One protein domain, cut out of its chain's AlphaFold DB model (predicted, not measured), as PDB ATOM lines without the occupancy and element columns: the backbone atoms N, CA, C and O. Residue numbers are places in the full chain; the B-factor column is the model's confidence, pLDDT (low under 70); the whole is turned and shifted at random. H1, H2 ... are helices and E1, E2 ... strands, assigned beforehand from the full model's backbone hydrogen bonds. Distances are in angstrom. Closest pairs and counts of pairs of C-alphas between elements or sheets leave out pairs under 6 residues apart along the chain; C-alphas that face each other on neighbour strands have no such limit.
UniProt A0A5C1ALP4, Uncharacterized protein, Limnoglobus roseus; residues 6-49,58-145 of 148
ATOM      1  N   GLU A   6     563.004 331.475 402.133       94.25
ATOM      2  CA  GLU A   6     562.388 330.372 401.403       94.25
ATOM      3  C   GLU A   6     561.029 329.985 402.005       94.25
ATOM      4  O   GLU A   6     560.069 329.801 401.266       94.25
ATOM      5  N   ALA A   7     560.902 329.967 403.335       94.94
ATOM      6  CA  ALA A   7     559.626 329.702 403.998       94.94
ATOM      7  C   ALA A   7     558.585 330.808 403.732       94.94
ATOM      8  O   ALA A   7     557.416 330.508 403.493       94.94
ATOM      9  N   TYR A   8     559.005 332.081 403.698       94.19
ATOM     10  CA  TYR A   8     558.132 333.179 403.261       94.19
ATOM     11  C   TYR A   8     557.663 332.999 401.818       94.19
ATOM     12  O   TYR A   8     556.481 333.171 401.524       94.19
ATOM     13  N   GLN A   9     558.582 332.665 400.912       90.19
ATOM     14  CA  GLN A   9     558.275 332.521 399.493       90.19
ATOM     15  C   GLN A   9     557.356 331.331 399.231       90.19
ATOM     16  O   GLN A   9     556.376 331.508 398.515       90.19
ATOM     17  N   GLN A  10     557.590 330.188 399.880       87.88
ATOM     18  CA  GLN A  10     556.714 329.016 399.802       87.88
ATOM     19  C   GLN A  10     555.302 329.318 400.311       87.88
ATOM     20  O   GLN A  10     554.320 328.909 399.691       87.88
ATOM     21  N   HIS A  11     555.173 330.084 401.402       88.44
ATOM     22  CA  HIS A  11     553.858 330.528 401.867       88.44
ATOM     23  C   HIS A  11     553.184 331.445 400.849       88.44
ATOM     24  O   HIS A  11     552.014 331.254 400.547       88.44
ATOM     25  N   LEU A  12     553.910 332.404 400.272       84.94
ATOM     26  CA  LEU A  12     553.381 333.302 399.237       84.94
ATOM     27  C   LEU A  12     553.122 332.587 397.893       84.94
ATOM     28  O   LEU A  12     552.312 333.063 397.100       84.94
ATOM     29  N   ASP A  13     553.783 331.455 397.626       80.12
ATOM     30  CA  ASP A  13     553.470 330.527 396.529       80.12
ATOM     31  C   ASP A  13     552.109 329.869 396.736       80.12
ATOM     32  O   ASP A  13     551.310 329.838 395.799       80.12
ATOM     33  N   ALA A  14     551.817 329.416 397.954       81.31
ATOM     34  CA  ALA A  14     550.526 328.827 398.296       81.31
ATOM     35  C   ALA A  14     549.407 329.873 398.489       81.31
ATOM     36  O   ALA A  14     548.247 329.608 398.175       81.31
ATOM     37  N   HIS A  15     549.758 331.060 398.989       81.88
ATOM     38  CA  HIS A  15     548.840 332.110 399.436       81.88
ATOM     39  C   HIS A  15     549.290 333.493 398.925       81.88
ATOM     40  O   HIS A  15     549.747 334.341 399.698       81.88
ATOM     41  N   PRO A  16     549.196 333.754 397.607       76.69
ATOM     42  CA  PRO A  16     549.704 334.989 397.000       76.69
ATOM     43  C   PRO A  16     548.934 336.260 397.402       76.69
ATOM     44  O   PRO A  16     549.406 337.376 397.149       76.69
ATOM     45  N   ASP A  17     547.759 336.102 398.006       76.31
ATOM     46  CA  ASP A  17     546.895 337.145 398.553       76.31
ATOM     47  C   ASP A  17     547.108 337.389 400.058       76.31
ATOM     48  O   ASP A  17     546.512 338.314 400.616       76.31
ATOM     49  N   ASP A  18     548.005 336.641 400.714       87.12
ATOM     50  CA  ASP A  18     548.379 336.878 402.108       87.12
ATOM     51  C   ASP A  18     549.271 338.123 402.228       87.12
ATOM     52  O   ASP A  18     550.503 338.094 402.335       87.12
ATOM     53  N   HIS A  19     548.615 339.278 402.171       85.62
ATOM     54  CA  HIS A  19     549.273 340.572 402.248       85.62
ATOM     55  C   HIS A  19     549.897 340.822 403.623       85.62
ATOM     56  O   HIS A  19     550.872 341.566 403.702       85.62
ATOM     57  N   ALA A  20     549.386 340.192 404.685       90.69
ATOM     58  CA  ALA A  20     549.986 340.284 406.010       90.69
ATOM     59  C   ALA A  20     551.354 339.590 406.024       90.69
ATOM     60  O   ALA A  20     552.340 340.184 406.465       90.69
ATOM     61  N   VAL A  21     551.447 338.387 405.448       92.19
ATOM     62  CA  VAL A  21     552.728 337.696 405.266       92.19
ATOM     63  C   VAL A  21     553.639 338.447 404.302       92.19
ATOM     64  O   VAL A  21     554.838 338.531 404.558       92.19
ATOM     65  N   ARG A  22     553.112 339.080 403.246       91.31
ATOM     66  CA  ARG A  22     553.932 339.920 402.355       91.31
ATOM     67  C   ARG A  22     554.528 341.140 403.079       91.31
ATOM     68  O   ARG A  22     555.679 341.485 402.822       91.31
ATOM     69  N   VAL A  23     553.799 341.769 404.009       93.56
ATOM     70  CA  VAL A  23     554.351 342.833 404.878       93.56
ATOM     71  C   VAL A  23     555.420 342.271 405.814       93.56
ATOM     72  O   VAL A  23     556.509 342.834 405.888       93.56
ATOM     73  N   ALA A  24     555.154 341.136 406.465       95.94
ATOM     74  CA  ALA A  24     556.131 340.461 407.320       95.94
ATOM     75  C   ALA A  24     557.413 340.086 406.554       95.94
ATOM     76  O   ALA A  24     558.517 340.240 407.074       95.94
ATOM     77  N   PHE A  25     557.283 339.656 405.298       95.38
ATOM     78  CA  PHE A  25     558.416 339.368 404.426       95.38
ATOM     79  C   PHE A  25     559.202 340.634 404.064       95.38
ATOM     80  O   PHE A  25     560.429 340.632 404.073       95.38
ATOM     81  N   ALA A  26     558.510 341.744 403.795       95.44
ATOM     82  CA  ALA A  26     559.159 343.032 403.573       95.44
ATOM     83  C   ALA A  26     559.962 343.502 404.800       95.44
ATOM     84  O   ALA A  26     561.041 344.070 404.631       95.44
ATOM     85  N   ASP A  27     559.462 343.243 406.011       96.44
ATOM     86  CA  ASP A  27     560.168 343.523 407.268       96.44
ATOM     87  C   ASP A  27     561.360 342.599 407.495       96.44
ATOM     88  O   ASP A  27     562.429 343.057 407.894       96.44
ATOM     89  N   PHE A  28     561.218 341.315 407.168       96.38
ATOM     90  CA  PHE A  28     562.340 340.377 407.143       96.38
ATOM     91  C   PHE A  28     563.465 340.861 406.203       96.38
ATOM     92  O   PHE A  28     564.645 340.695 406.500       96.38
ATOM     93  N   LEU A  29     563.106 341.530 405.104       96.25
ATOM     94  CA  LEU A  29     564.019 342.118 404.121       96.25
ATOM     95  C   LEU A  29     564.442 343.570 404.431       96.25
ATOM     96  O   LEU A  29     564.857 344.276 403.515       96.25
ATOM     97  N   ALA A  30     564.360 344.053 405.677       92.44
ATOM     98  CA  ALA A  30     564.553 345.475 406.008       92.44
ATOM     99  C   ALA A  30     565.862 346.111 405.490       92.44
ATOM    100  O   ALA A  30     565.886 347.304 405.182       92.44
ATOM    101  N   THR A  31     566.946 345.340 405.374       91.88
ATOM    102  CA  THR A  31     568.244 345.814 404.854       91.88
ATOM    103  C   THR A  31     568.460 345.516 403.367       91.88
ATOM    104  O   THR A  31     569.473 345.921 402.799       91.88
ATOM    105  N   ASP A  32     567.544 344.787 402.727       94.44
ATOM    106  CA  ASP A  32     567.589 344.442 401.307       94.44
ATOM    107  C   ASP A  32     566.770 345.469 400.499       94.44
ATOM    108  O   ASP A  32     565.643 345.803 400.877       94.44
ATOM    109  N   PRO A  33     567.266 345.959 399.346       90.44
ATOM    110  CA  PRO A  33     566.507 346.872 398.486       90.44
ATOM    111  C   PRO A  33     565.134 346.324 398.052       90.44
ATOM    112  O   PRO A  33     564.251 347.098 397.696       90.44
ATOM    113  N   ARG A  34     564.913 345.006 398.081       94.69
ATOM    114  CA  ARG A  34     563.610 344.382 397.812       94.69
ATOM    115  C   ARG A  34     562.563 344.696 398.890       94.69
ATOM    116  O   ARG A  34     561.379 344.713 398.562       94.69
ATOM    117  N   GLY A  35     562.952 344.979 400.136       94.50
ATOM    118  CA  GLY A  35     562.014 345.164 401.253       94.50
ATOM    119  C   GLY A  35     560.990 346.274 400.997       94.50
ATOM    120  O   GLY A  35     559.781 346.046 401.065       94.50
ATOM    121  N   ALA A  36     561.451 347.460 400.585       92.81
ATOM    122  CA  ALA A  36     560.570 348.586 400.258       92.81
ATOM    123  C   ALA A  36     559.584 348.252 399.123       92.81
ATOM    124  O   ALA A  36     558.413 348.629 399.165       92.81
ATOM    125  N   GLY A  37     560.046 347.499 398.123       91.88
ATOM    126  CA  GLY A  37     559.223 347.074 396.998       91.88
ATOM    127  C   GLY A  37     558.156 346.050 397.378       91.88
ATOM    128  O   GLY A  37     557.004 346.201 396.976       91.88
ATOM    129  N   HIS A  38     558.495 345.055 398.202       92.25
ATOM    130  CA  HIS A  38     557.523 344.081 398.720       92.25
ATOM    131  C   HIS A  38     556.465 344.737 399.605       92.25
ATOM    132  O   HIS A  38     555.277 344.428 399.482       92.25
ATOM    133  N   ARG A  39     556.858 345.729 400.412       91.94
ATOM    134  CA  ARG A  39     555.916 346.559 401.175       91.94
ATOM    135  C   ARG A  39     554.957 347.318 400.253       91.94
ATOM    136  O   ARG A  39     553.753 347.314 400.495       91.94
ATOM    137  N   ALA A  40     555.454 347.898 399.159       88.81
ATOM    138  CA  ALA A  40     554.610 348.561 398.164       88.81
ATOM    139  C   ALA A  40     553.653 347.588 397.440       88.81
ATOM    140  O   ALA A  40     552.480 347.908 397.235       88.81
ATOM    141  N   LEU A  41     554.109 346.373 397.101       86.50
ATOM    142  CA  LEU A  41     553.255 345.323 396.521       86.50
ATOM    143  C   LEU A  41     552.142 344.880 397.482       86.50
ATOM    144  O   LEU A  41     551.016 344.628 397.043       86.50
ATOM    145  N   ALA A  42     552.438 344.801 398.783       87.06
ATOM    146  CA  ALA A  42     551.448 344.494 399.811       87.06
ATOM    147  C   ALA A  42     550.390 345.602 399.941       87.06
ATOM    148  O   ALA A  42     549.197 345.298 399.972       87.06
ATOM    149  N   LEU A  43     550.798 346.879 399.932       83.81
ATOM    150  CA  LEU A  43     549.876 348.026 399.965       83.81
ATOM    151  C   LEU A  43     548.909 348.028 398.782       83.81
ATOM    152  O   LEU A  43     547.718 348.280 398.947       83.81
ATOM    153  N   LEU A  44     549.409 347.689 397.594       75.75
ATOM    154  CA  LEU A  44     548.589 347.578 396.394       75.75
ATOM    155  C   LEU A  44     547.598 346.408 396.411       75.75
ATOM    156  O   LEU A  44     546.815 346.284 395.464       75.75
ATOM    157  N   LYS A  45     547.666 345.529 397.420       75.38
ATOM    158  CA  LYS A  45     546.908 344.273 397.489       75.38
ATOM    159  C   LYS A  45     546.963 343.502 396.167       75.38
ATOM    160  O   LYS A  45     545.962 342.964 395.685       75.38
ATOM    161  N   LYS A  46     548.126 343.532 395.495       65.81
ATOM    162  CA  LYS A  46     548.237 342.928 394.165       65.81
ATOM    163  C   LYS A  46     548.003 341.429 394.262       65.81
ATOM    164  O   LYS A  46     548.584 340.764 395.119       65.81
ATOM    165  N   PHE A  47     547.176 340.964 393.325       58.88
ATOM    166  CA  PHE A  47     546.794 339.571 393.090       58.88
ATOM    167  C   PHE A  47     545.853 338.940 394.127       58.88
ATOM    168  O   PHE A  47     545.858 337.730 394.296       58.88
ATOM    169  N   ALA A  48     544.960 339.739 394.722       47.44
ATOM    170  CA  ALA A  48     543.882 339.246 395.587       47.44
ATOM    171  C   ALA A  48     542.737 338.495 394.863       47.44
ATOM    172  O   ALA A  48     541.823 338.022 395.533       47.44
ATOM    173  N   ARG A  49     542.700 338.420 393.519       41.75
ATOM    174  CA  ARG A  49     541.585 337.771 392.796       41.75
ATOM    175  C   ARG A  49     541.985 337.104 391.477       41.75
ATOM    176  O   ARG A  49     542.725 337.679 390.678       41.75
ATOM    177  N   SER A  58     541.937 327.492 384.771       37.78
ATOM    178  CA  SER A  58     543.310 327.248 385.226       37.78
ATOM    179  C   SER A  58     544.231 328.468 385.111       37.78
ATOM    180  O   SER A  58     545.367 328.416 385.588       37.78
ATOM    181  N   ARG A  59     543.771 329.584 384.526       37.28
ATOM    182  CA  ARG A  59     544.498 330.862 384.545       37.28
ATOM    183  C   ARG A  59     544.272 331.582 385.866       37.28
ATOM    184  O   ARG A  59     543.708 332.670 385.950       37.28
ATOM    185  N   THR A  60     544.830 331.024 386.928       34.78
ATOM    186  CA  THR A  60     545.466 331.890 387.915       34.78
ATOM    187  C   THR A  60     546.544 332.677 387.164       34.78
ATOM    188  O   THR A  60     547.362 332.088 386.464       34.78
ATOM    189  N   PHE A  61     546.627 334.004 387.313       43.31
ATOM    190  CA  PHE A  61     547.792 334.775 386.821       43.31
ATOM    191  C   PHE A  61     549.107 334.410 387.557       43.31
ATOM    192  O   PHE A  61     550.140 335.054 387.382       43.31
ATOM    193  N   PHE A  62     549.056 333.325 388.330       46.78
ATOM    194  CA  PHE A  62     550.113 332.378 388.625       46.78
ATOM    195  C   PHE A  62     549.811 331.061 387.901       46.78
ATOM    196  O   PHE A  62     549.142 330.183 388.448       46.78
ATOM    197  N   SER A  63     550.301 330.891 386.674       38.81
ATOM    198  CA  SER A  63     550.636 329.527 386.268       38.81
ATOM    199  C   SER A  63     551.989 329.237 386.907       38.81
ATOM    200  O   SER A  63     552.853 330.117 386.916       38.81
ATOM    201  N   ALA A  64     552.222 328.021 387.397       40.81
ATOM    202  CA  ALA A  64     553.528 327.603 387.926       40.81
ATOM    203  C   ALA A  64     554.696 327.766 386.918       40.81
ATOM    204  O   ALA A  64     555.837 327.460 387.244       40.81
ATOM    205  N   ARG A  65     554.413 328.212 385.684       46.25
ATOM    206  CA  ARG A  65     555.369 328.385 384.592       46.25
ATOM    207  C   ARG A  65     555.584 329.837 384.157       46.25
ATOM    208  O   ARG A  65     556.632 330.095 383.590       46.25
ATOM    209  N   ASN A  66     554.614 330.743 384.347       58.06
ATOM    210  CA  ASN A  66     554.683 332.140 383.890       58.06
ATOM    211  C   ASN A  66     553.746 333.072 384.683       58.06
ATOM    212  O   ASN A  66     552.603 332.705 384.982       58.06
ATOM    213  N   VAL A  67     554.204 334.305 384.923       68.19
ATOM    214  CA  VAL A  67     553.469 335.416 385.552       68.19
ATOM    215  C   VAL A  67     553.430 336.606 384.609       68.19
ATOM    216  O   VAL A  67     554.484 337.076 384.200       68.19
ATOM    217  N   VAL A  68     552.231 337.103 384.289       72.12
ATOM    218  CA  VAL A  68     552.016 338.213 383.342       72.12
ATOM    219  C   VAL A  68     551.509 339.454 384.072       72.12
ATOM    220  O   VAL A  68     550.485 339.417 384.752       72.12
ATOM    221  N   TRP A  69     552.202 340.575 383.905       73.06
ATOM    222  CA  TRP A  69     551.877 341.880 384.472       73.06
ATOM    223  C   TRP A  69     551.523 342.853 383.355       73.06
ATOM    224  O   TRP A  69     552.405 343.274 382.617       73.06
ATOM    225  N   THR A  70     550.253 343.244 383.238       67.94
ATOM    226  CA  THR A  70     549.804 344.236 382.248       67.94
ATOM    227  C   THR A  70     549.863 345.656 382.808       67.94
ATOM    228  O   THR A  70     549.378 345.915 383.908       67.94
ATOM    229  N   SER A  71     550.421 346.609 382.061       67.44
ATOM    230  CA  SER A  71     550.653 347.996 382.498       67.44
ATOM    231  C   SER A  71     549.431 348.706 383.109       67.44
ATOM    232  O   SER A  71     549.611 349.386 384.123       67.44
ATOM    233  N   PRO A  72     548.182 348.518 382.621       60.34
ATOM    234  CA  PRO A  72     547.022 349.215 383.179       60.34
ATOM    235  C   PRO A  72     546.618 348.686 384.559       60.34
ATOM    236  O   PRO A  72     545.952 349.384 385.322       60.34
ATOM    237  N   ARG A  73     546.997 347.442 384.885       65.88
ATOM    238  CA  ARG A  73     546.531 346.722 386.077       65.88
ATOM    239  C   ARG A  73     547.651 346.264 386.999       65.88
ATOM    240  O   ARG A  73     547.352 345.915 388.133       65.88
ATOM    241  N   ALA A  74     548.911 346.263 386.576       66.69
ATOM    242  CA  ALA A  74     550.003 345.660 387.332       66.69
ATOM    243  C   ALA A  74     550.630 346.623 388.339       66.69
ATOM    244  O   ALA A  74     550.697 346.291 389.515       66.69
ATOM    245  N   LEU A  75     551.040 347.822 387.912       78.19
ATOM    246  CA  LEU A  75     551.788 348.778 388.738       78.19
ATOM    247  C   LEU A  75     551.475 350.235 388.342       78.19
ATOM    248  O   LEU A  75     550.956 350.483 387.250       78.19
ATOM    249  N   PRO A  76     551.799 351.231 389.189       83.31
ATOM    250  CA  PRO A  76     551.925 352.618 388.747       83.31
ATOM    251  C   PRO A  76     552.828 352.730 387.524       83.31
ATOM    252  O   PRO A  76     553.850 352.050 387.433       83.31
ATOM    253  N   GLU A  77     552.457 353.602 386.591       82.81
ATOM    254  CA  GLU A  77     553.081 353.683 385.269       82.81
ATOM    255  C   GLU A  77     554.593 353.920 385.349       82.81
ATOM    256  O   GLU A  77     555.360 353.271 384.643       82.81
ATOM    257  N   THR A  78     555.036 354.794 386.261       88.06
ATOM    258  CA  THR A  78     556.467 355.067 386.474       88.06
ATOM    259  C   THR A  78     557.227 353.804 386.885       88.06
ATOM    260  O   THR A  78     558.316 353.538 386.376       88.06
ATOM    261  N   TRP A  79     556.647 353.000 387.780       89.06
ATOM    262  CA  TRP A  79     557.268 351.753 388.213       89.06
ATOM    263  C   TRP A  79     557.226 350.703 387.101       89.06
ATOM    264  O   TRP A  79     558.257 350.105 386.803       89.06
ATOM    265  N   PHE A  80     556.087 350.545 386.421       87.00
ATOM    266  CA  PHE A  80     555.947 349.602 385.311       87.00
ATOM    267  C   PHE A  80     556.929 349.890 384.171       87.00
ATOM    268  O   PHE A  80     557.619 348.984 383.713       87.00
ATOM    269  N   LYS A  81     557.041 351.150 383.737       87.44
ATOM    270  CA  LYS A  81     557.972 351.550 382.673       87.44
ATOM    271  C   LYS A  81     559.418 351.259 383.058       87.44
ATOM    272  O   LYS A  81     560.155 350.698 382.253       87.44
ATOM    273  N   SER A  82     559.811 351.566 384.297       90.31
ATOM    274  CA  SER A  82     561.171 351.276 384.763       90.31
ATOM    275  C   SER A  82     561.442 349.776 384.895       90.31
ATOM    276  O   SER A  82     562.534 349.321 384.562       90.31
ATOM    277  N   LEU A  83     560.452 348.997 385.341       89.56
ATOM    278  CA  LEU A  83     560.512 347.538 385.347       89.56
ATOM    279  C   LEU A  83     560.725 347.006 383.926       89.56
ATOM    280  O   LEU A  83     561.679 346.270 383.697       89.56
ATOM    281  N   ALA A  84     559.876 347.413 382.982       88.19
ATOM    282  CA  ALA A  84     559.945 346.977 381.593       88.19
ATOM    283  C   ALA A  84     561.285 347.347 380.944       88.19
ATOM    284  O   ALA A  84     561.870 346.527 380.249       88.19
ATOM    285  N   GLU A  85     561.801 348.552 381.194       90.56
ATOM    286  CA  GLU A  85     563.114 348.984 380.711       90.56
ATOM    287  C   GLU A  85     564.244 348.119 381.285       90.56
ATOM    288  O   GLU A  85     565.073 347.614 380.533       90.56
ATOM    289  N   LYS A  86     564.265 347.912 382.607       89.94
ATOM    290  CA  LYS A  86     565.351 347.197 383.295       89.94
ATOM    291  C   LYS A  86     565.314 345.689 383.089       89.94
ATOM    292  O   LYS A  86     566.355 345.053 383.198       89.94
ATOM    293  N   ALA A  87     564.143 345.123 382.817       87.25
ATOM    294  CA  ALA A  87     563.989 343.705 382.530       87.25
ATOM    295  C   ALA A  87     564.372 343.353 381.077       87.25
ATOM    296  O   ALA A  87     564.501 342.172 380.755       87.25
ATOM    297  N   ARG A  88     564.565 344.334 380.177       86.12
ATOM    298  CA  ARG A  88     564.984 344.058 378.790       86.12
ATOM    299  C   ARG A  88     566.325 343.329 378.771       86.12
ATOM    300  O   ARG A  88     567.320 343.836 379.276       86.12
ATOM    301  N   GLY A  89     566.341 342.156 378.139       83.50
ATOM    302  CA  GLY A  89     567.535 341.313 378.044       83.50
ATOM    303  C   GLY A  89     567.855 340.520 379.314       83.50
ATOM    304  O   GLY A  89     568.874 339.838 379.343       83.50
ATOM    305  N   VAL A  90     567.006 340.578 380.346       87.50
ATOM    306  CA  VAL A  90     567.107 339.693 381.511       87.50
ATOM    307  C   VAL A  90     566.484 338.347 381.153       87.50
ATOM    308  O   VAL A  90     565.354 338.283 380.665       87.50
ATOM    309  N   GLU A  91     567.226 337.267 381.390       87.38
ATOM    310  CA  GLU A  91     566.747 335.908 381.153       87.38
ATOM    311  C   GLU A  91     565.460 335.626 381.941       87.38
ATOM    312  O   GLU A  91     565.295 336.052 383.085       87.38
ATOM    313  N   GLY A  92     564.523 334.917 381.309       81.94
ATOM    314  CA  GLY A  92     563.246 334.566 381.924       81.94
ATOM    315  C   GLY A  92     562.204 335.685 381.912       81.94
ATOM    316  O   GLY A  92     561.117 335.452 382.435       81.94
ATOM    317  N   PHE A  93     562.490 336.844 381.303       86.06
ATOM    318  CA  PHE A  93     561.509 337.897 381.028       86.06
ATOM    319  C   PHE A  93     561.159 337.983 379.537       86.06
ATOM    320  O   PHE A  93     562.021 337.941 378.662       86.06
ATOM    321  N   SER A  94     559.873 338.164 379.246       85.62
ATOM    322  CA  SER A  94     559.351 338.484 377.916       85.62
ATOM    323  C   SER A  94     558.358 339.643 377.995       85.62
ATOM    324  O   SER A  94     557.874 339.992 379.072       85.62
ATOM    325  N   PHE A  95     558.094 340.289 376.860       86.69
ATOM    326  CA  PHE A  95     557.348 341.547 376.814       86.69
ATOM    327  C   PHE A  95     556.292 341.498 375.723       86.69
ATOM    328  O   PHE A  95     556.615 341.193 374.572       86.69
ATOM    329  N   GLY A  96     555.058 341.850 376.067       82.56
ATOM    330  CA  GLY A  96     554.042 342.186 375.080       82.56
ATOM    331  C   GLY A  96     554.093 343.670 374.740       82.56
ATOM    332  O   GLY A  96     554.549 344.508 375.532       82.56
ATOM    333  N   LYS A  97     553.669 343.973 373.516       85.00
ATOM    334  CA  LYS A  97     553.509 345.334 373.019       85.00
ATOM    335  C   LYS A  97     552.064 345.545 372.601       85.00
ATOM    336  O   LYS A  97     551.471 344.657 371.990       85.00
ATOM    337  N   ASN A  98     551.549 346.741 372.856       81.69
ATOM    338  CA  ASN A  98     550.257 347.151 372.323       81.69
ATOM    339  C   ASN A  98     550.353 347.481 370.818       81.69
ATOM    340  O   ASN A  98     551.431 347.464 370.216       81.69
ATOM    341  N   ALA A  99     549.220 347.850 370.214       81.31
ATOM    342  CA  ALA A  99     549.136 348.248 368.805       81.31
ATOM    343  C   ALA A  99     550.011 349.465 368.432       81.31
ATOM    344  O   ALA A  99     550.328 349.654 367.261       81.31
ATOM    345  N   PHE A 100     550.421 350.271 369.415       83.69
ATOM    346  CA  PHE A 100     551.284 351.443 369.237       83.69
ATOM    347  C   PHE A 100     552.776 351.120 369.424       83.69
ATOM    348  O   PHE A 100     553.625 351.991 369.256       83.69
ATOM    349  N   GLY A 101     553.116 349.868 369.750       81.12
ATOM    350  CA  GLY A 101     554.491 349.416 369.958       81.12
ATOM    351  C   GLY A 101     555.042 349.657 371.367       81.12
ATOM    352  O   GLY A 101     556.185 349.266 371.637       81.12
ATOM    353  N   ASP A 102     554.249 350.234 372.274       83.69
ATOM    354  CA  ASP A 102     554.625 350.417 373.676       83.69
ATOM    355  C   ASP A 102     554.532 349.101 374.442       83.69
ATOM    356  O   ASP A 102     553.627 348.297 374.213       83.69
ATOM    357  N   CYS A 103     555.444 348.894 375.397       83.75
ATOM    358  CA  CYS A 103     555.371 347.737 376.285       83.75
ATOM    359  C   CYS A 103     554.133 347.849 377.182       83.75
ATOM    360  O   CYS A 103     554.032 348.757 378.010       83.75
ATOM    361  N   ASP A 104     553.208 346.911 377.014       82.62
ATOM    362  CA  ASP A 104     551.945 346.860 377.748       82.62
ATOM    363  C   ASP A 104     551.863 345.666 378.697       82.62
ATOM    364  O   ASP A 104     550.963 345.607 379.533       82.62
ATOM    365  N   SER A 105     552.818 344.739 378.612       82.12
ATOM    366  CA  SER A 105     552.902 343.588 379.493       82.12
ATOM    367  C   SER A 105     554.336 343.107 379.696       82.12
ATOM    368  O   SER A 105     555.158 343.128 378.781       82.12
ATOM    369  N   VAL A 106     554.625 342.673 380.921       82.69
ATOM    370  CA  VAL A 106     555.865 342.002 381.318       82.69
ATOM    371  C   VAL A 106     555.493 340.605 381.784       82.69
ATOM    372  O   VAL A 106     554.674 340.461 382.687       82.69
ATOM    373  N   THR A 107     556.100 339.587 381.197       83.12
ATOM    374  CA  THR A 107     555.920 338.194 381.594       83.12
ATOM    375  C   THR A 107     557.226 337.673 382.164       83.12
ATOM    376  O   THR A 107     558.263 337.859 381.534       83.12
ATOM    377  N   GLY A 108     557.197 337.016 383.320       79.75
ATOM    378  CA  GLY A 108     558.366 336.326 383.866       79.75
ATOM    379  C   GLY A 108     558.098 334.862 384.190       79.75
ATOM    380  O   GLY A 108     556.949 334.468 384.365       79.75
ATOM    381  N   ALA A 109     559.162 334.069 384.301       78.12
ATOM    382  CA  ALA A 109     559.088 332.620 384.521       78.12
ATOM    383  C   ALA A 109     558.473 332.193 385.874       78.12
ATOM    384  O   ALA A 109     558.016 331.062 386.020       78.12
ATOM    385  N   SER A 110     558.453 333.065 386.887       78.31
ATOM    386  CA  SER A 110     557.858 332.767 388.198       78.31
ATOM    387  C   SER A 110     557.366 334.027 388.905       78.31
ATOM    388  O   SER A 110     557.838 335.129 388.612       78.31
ATOM    389  N   ARG A 111     556.455 333.871 389.883       82.75
ATOM    390  CA  ARG A 111     556.034 334.989 390.748       82.75
ATOM    391  C   ARG A 111     557.234 335.626 391.401       82.75
ATOM    392  O   ARG A 111     557.445 336.821 391.228       82.75
ATOM    393  N   ARG A 112     557.988 334.817 392.147       85.31
ATOM    394  CA  ARG A 112     559.133 335.276 392.927       85.31
ATOM    395  C   ARG A 112     560.086 336.080 392.055       85.31
ATOM    396  O   ARG A 112     560.469 337.170 392.448       85.31
ATOM    397  N   GLY A 113     560.408 335.589 390.855       85.00
ATOM    398  CA  GLY A 113     561.300 336.285 389.931       85.00
ATOM    399  C   GLY A 113     560.781 337.667 389.527       85.00
ATOM    400  O   GLY A 113     561.518 338.648 389.614       85.00
ATOM    401  N   VAL A 114     559.510 337.765 389.127       85.00
ATOM    402  CA  VAL A 114     558.904 339.047 388.726       85.00
ATOM    403  C   VAL A 114     558.756 339.995 389.916       85.00
ATOM    404  O   VAL A 114     559.127 341.164 389.808       85.00
ATOM    405  N   GLU A 115     558.255 339.506 391.053       87.44
ATOM    406  CA  GLU A 115     558.055 340.300 392.266       87.44
ATOM    407  C   GLU A 115     559.380 340.804 392.832       87.44
ATOM    408  O   GLU A 115     559.505 342.000 393.069       87.44
ATOM    409  N   ASP A 116     560.394 339.948 392.979       91.06
ATOM    410  CA  ASP A 116     561.705 340.356 393.489       91.06
ATOM    411  C   ASP A 116     562.388 341.346 392.551       91.06
ATOM    412  O   ASP A 116     563.020 342.302 393.011       91.06
ATOM    413  N   PHE A 117     562.264 341.151 391.235       91.50
ATOM    414  CA  PHE A 117     562.837 342.082 390.273       91.50
ATOM    415  C   PHE A 117     562.129 343.435 390.343       91.50
ATOM    416  O   PHE A 117     562.787 344.466 390.478       91.50
ATOM    417  N   ALA A 118     560.796 343.449 390.327       90.25
ATOM    418  CA  ALA A 118     560.022 344.670 390.484       90.25
ATOM    419  C   ALA A 118     560.322 345.364 391.812       90.25
ATOM    420  O   ALA A 118     560.552 346.575 391.829       90.25
ATOM    421  N   ALA A 119     560.384 344.604 392.905       92.62
ATOM    422  CA  ALA A 119     560.667 345.113 394.233       92.62
ATOM    423  C   ALA A 119     562.067 345.732 394.308       92.62
ATOM    424  O   ALA A 119     562.239 346.828 394.839       92.62
ATOM    425  N   ARG A 120     563.059 345.091 393.683       94.88
ATOM    426  CA  ARG A 120     564.417 345.628 393.546       94.88
ATOM    427  C   ARG A 120     564.459 346.891 392.686       94.88
ATOM    428  O   ARG A 120     565.221 347.804 392.996       94.88
ATOM    429  N   VAL A 121     563.675 346.965 391.607       93.81
ATOM    430  CA  VAL A 121     563.551 348.187 390.793       93.81
ATOM    431  C   VAL A 121     562.984 349.329 391.632       93.81
ATOM    432  O   VAL A 121     563.548 350.421 391.613       93.81
ATOM    433  N   PHE A 122     561.934 349.065 392.411       93.75
ATOM    434  CA  PHE A 122     561.332 350.053 393.302       93.75
ATOM    435  C   PHE A 122     562.303 350.534 394.377       93.75
ATOM    436  O   PHE A 122     562.499 351.737 394.523       93.75
ATOM    437  N   GLY A 123     562.976 349.620 395.082       92.19
ATOM    438  CA  GLY A 123     563.924 349.984 396.136       92.19
ATOM    439  C   GLY A 123     565.137 350.777 395.651       92.19
ATOM    440  O   GLY A 123     565.799 351.438 396.443       92.19
ATOM    441  N   ARG A 124     565.423 350.754 394.343       93.44
ATOM    442  CA  ARG A 124     566.473 351.572 393.714       93.44
ATOM    443  C   ARG A 124     566.006 352.970 393.314       93.44
ATOM    444  O   ARG A 124     566.832 353.790 392.912       93.44
ATOM    445  N   PHE A 125     564.710 353.265 393.383       92.81
ATOM    446  CA  PHE A 125     564.234 354.630 393.223       92.81
ATOM    447  C   PHE A 125     564.706 355.505 394.384       92.81
ATOM    448  O   PHE A 125     564.846 355.042 395.512       92.81
ATOM    449  N   ARG A 126     564.917 356.797 394.110       93.94
ATOM    450  CA  ARG A 126     565.113 357.799 395.168       93.94
ATOM    451  C   ARG A 126     563.864 357.859 396.051       93.94
ATOM    452  O   ARG A 126     562.766 357.673 395.530       93.94
ATOM    453  N   ALA A 127     564.025 358.201 397.330       90.56
ATOM    454  CA  ALA A 127     562.928 358.278 398.303       90.56
ATOM    455  C   ALA A 127     561.717 359.079 397.784       90.56
ATOM    456  O   ALA A 127     560.619 358.543 397.723       90.56
ATOM    457  N   ALA A 128     561.938 360.284 397.245       91.31
ATOM    458  CA  ALA A 128     560.868 361.105 396.663       91.31
ATOM    459  C   ALA A 128     560.107 360.412 395.509       91.31
ATOM    460  O   ALA A 128     558.905 360.592 395.331       91.31
ATOM    461  N   THR A 129     560.795 359.593 394.705       91.62
ATOM    462  CA  THR A 129     560.145 358.810 393.646       91.62
ATOM    463  C   THR A 129     559.358 357.641 394.231       91.62
ATOM    464  O   THR A 129     558.279 357.351 393.725       91.62
ATOM    465  N   GLN A 130     559.871 356.981 395.275       90.31
ATOM    466  CA  GLN A 130     559.145 355.924 395.985       90.31
ATOM    467  C   GLN A 130     557.855 356.474 396.602       90.31
ATOM    468  O   GLN A 130     556.795 355.905 396.366       90.31
ATOM    469  N   GLU A 131     557.929 357.614 397.295       89.81
ATOM    470  CA  GLU A 131     556.782 358.316 397.886       89.81
ATOM    471  C   GLU A 131     555.728 358.657 396.834       89.81
ATOM    472  O   GLU A 131     554.585 358.233 396.962       89.81
ATOM    473  N   ARG A 132     556.122 359.316 395.737       89.56
ATOM    474  CA  ARG A 132     555.202 359.651 394.638       89.56
ATOM    475  C   ARG A 132     554.566 358.411 394.014       89.56
ATOM    476  O   ARG A 132     553.401 358.420 393.629       89.56
ATOM    477  N   VAL A 133     555.344 357.342 393.854       86.44
ATOM    478  CA  VAL A 133     554.829 356.082 393.316       86.44
ATOM    479  C   VAL A 133     553.814 355.475 394.288       86.44
ATOM    480  O   VAL A 133     552.764 355.052 393.821       86.44
ATOM    481  N   VAL A 134     554.067 355.483 395.601       85.62
ATOM    482  CA  VAL A 134     553.118 355.029 396.637       85.62
ATOM    483  C   VAL A 134     551.870 355.913 396.695       85.62
ATOM    484  O   VAL A 134     550.765 355.391 396.785       85.62
ATOM    485  N   GLU A 135     552.003 357.229 396.567       86.06
ATOM    486  CA  GLU A 135     550.869 358.155 396.494       86.06
ATOM    487  C   GLU A 135     549.946 357.800 395.317       86.06
ATOM    488  O   GLU A 135     548.757 357.551 395.514       86.06
ATOM    489  N   GLN A 136     550.509 357.602 394.117       80.44
ATOM    490  CA  GLN A 136     549.752 357.129 392.949       80.44
ATOM    491  C   GLN A 136     549.082 355.762 393.184       80.44
ATOM    492  O   GLN A 136     548.024 355.480 392.611       80.44
ATOM    493  N   MET A 137     549.689 354.881 393.991       77.56
ATOM    494  CA  MET A 137     549.075 353.602 394.377       77.56
ATOM    495  C   MET A 137     547.832 353.826 395.234       77.56
ATOM    496  O   MET A 137     546.791 353.228 394.961       77.56
ATOM    497  N   LEU A 138     547.942 354.680 396.252       75.44
ATOM    498  CA  LEU A 138     546.863 354.974 397.192       75.44
ATOM    499  C   LEU A 138     545.700 355.691 396.502       75.44
ATOM    500  O   LEU A 138     544.548 355.308 396.703       75.44
ATOM    501  N   GLU A 139     545.981 356.646 395.615       76.00
ATOM    502  CA  GLU A 139     544.960 357.318 394.804       76.00
ATOM    503  C   GLU A 139     544.171 356.332 393.932       76.00
ATOM    504  O   GLU A 139     542.941 356.408 393.843       76.00
ATOM    505  N   ARG A 140     544.860 355.369 393.304       66.19
ATOM    506  CA  ARG A 140     544.218 354.326 392.490       66.19
ATOM    507  C   ARG A 140     543.331 353.399 393.319       66.19
ATOM    508  O   ARG A 140     542.270 353.012 392.839       66.19
ATOM    509  N   LEU A 141     543.737 353.061 394.542       64.94
ATOM    510  CA  LEU A 141     542.923 352.248 395.452       64.94
ATOM    511  C   LEU A 141     541.703 353.020 395.971       64.94
ATOM    512  O   LEU A 141     540.612 352.459 396.027       64.94
ATOM    513  N   GLY A 142     541.863 354.308 396.288       60.56
ATOM    514  CA  GLY A 142     540.774 355.171 396.757       60.56
ATOM    515  C   GLY A 142     539.703 355.440 395.695       60.56
ATOM    516  O   GLY A 142     538.523 355.527 396.019       60.56
ATOM    517  N   ARG A 143     540.083 355.503 394.412       53.59
ATOM    518  CA  ARG A 143     539.138 355.673 393.290       53.59
ATOM    519  C   ARG A 143     538.423 354.383 392.865       53.59
ATOM    520  O   ARG A 143     537.436 354.465 392.146       53.59
ATOM    521  N   GLY A 144     538.878 353.210 393.311       47.25
ATOM    522  CA  GLY A 144     538.259 351.911 393.007       47.25
ATOM    523  C   GLY A 144     537.103 351.506 393.934       47.25
ATOM    524  O   GLY A 144     536.517 350.450 393.728       47.25
ATOM    525  N   GLY A 145     536.781 352.316 394.952       37.19
ATOM    526  CA  GLY A 145     535.689 352.064 395.906       37.19
ATOM    527  C   GLY A 145     534.319 352.617 395.495       37.19
ATOM    528  O   GLY A 145     533.365 352.486 396.256       37.19
TER     529      GLY A 145
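AT A GLANCE: This is residues 6 to 49 and 58 to 145 of the 148 residues of an uncharacterized protein of Limnoglobus roseus (UniProt A0A5C1ALP4). A small sheet of E1, E3 and E2, with H5 and H6 over one face, makes one side of this domain; H6 stands in the middle, and on its other side H3 crosses it as the last of three helices, H1, H2 and H3, that fold back and forth. The long helix H7 runs past the end of H6, near H3 and H5 too. The printed part has 132 residues with seven named helices and three named strands, in the order H1 H2 H3 E1 H4 H5 E2 E3 H6 H7; the sheet is antiparallel and the class mostly helix. The whole is compact, with a radius of gyration of the C-alphas of 14.1 A, and spans 40 by 35 by 33 A.

HOW THE PARTS SIT: Start at inner strand E3, residues 103 to 108, whose antiparallel neighbours are the edge strands E1, residues 67 to 70, and E2, residues 93 to 97. Within hydrogen-bond range you find N 69 and O 106, 2.8 A, and N 94 and O 107, 2.8 A. E2 and E3 form a hairpin. H5, residues 77 to 87, and H6, residues 111 to 123, are on the same face, giving two layers, helices over a sheet, at heights over the sheet of 9.4 A and 11.1 A. H4, residues 71 to 74, only grazes the sheet. E1, H4, H5 and E2 make a split strand-helix-strand unit, two strands running the same way with E3 between them, its crossover right-handed. H6 touches H5 with residues 117 to 122 alone, closest at the C-alphas of Leu 83 and Ala 118, 5.9 A, at a steep tilt of 67 degrees. H3, residues 34 to 43, touches H6 about perpendicular, at 76 degrees; the C-alphas of Gly 37 and Ala 119 come closest, 3.7 A. H2, residues 19 to 28, forms helical hairpins with H3, Ala 26 to Gly 35 closest at 4.3 A between C-alphas, and with H1, residues 6 to 14, Tyr 8 to Phe 25 closest at 6.3 A. H7, residues 127 to 143, is close to but not clearly touching H3, with the C-alphas of Ala 40 and Val 134 closest, 6.8 A. Every O i to N i+4 pair is within hydrogen-bond range in H1, H2, H3, H5, H6 and H7; H4 is too short for one.

IN THESE COORDINATES: Find C-alpha 6 at (562.388, 330.372, 401.403), where H1 begins. H2 measures 14.0 A, H3 14.4 A, H5 15.0 A, E3 14.0 A and E2 13.5 A from first to last C-alpha. H6 starts at C-alpha 111, (556.034, 334.989, 390.748), and runs 17.8 A; H7 runs 24.5 A to C-alpha 143 at (539.138, 355.673, 393.290).

THE WHOLE: The C-alphas farthest apart are those of Ala 7 and Phe 100, 41.8 A. Residues 50 to 57 are cut out, leaving 13.1 A between C-alphas 49 and 58; the links printed whole are tight. Mean pLDDT of the printed part is 80.6, and residues 46 to 49, 58 to 67, 70 to 74 and 140 to 145 are under 70.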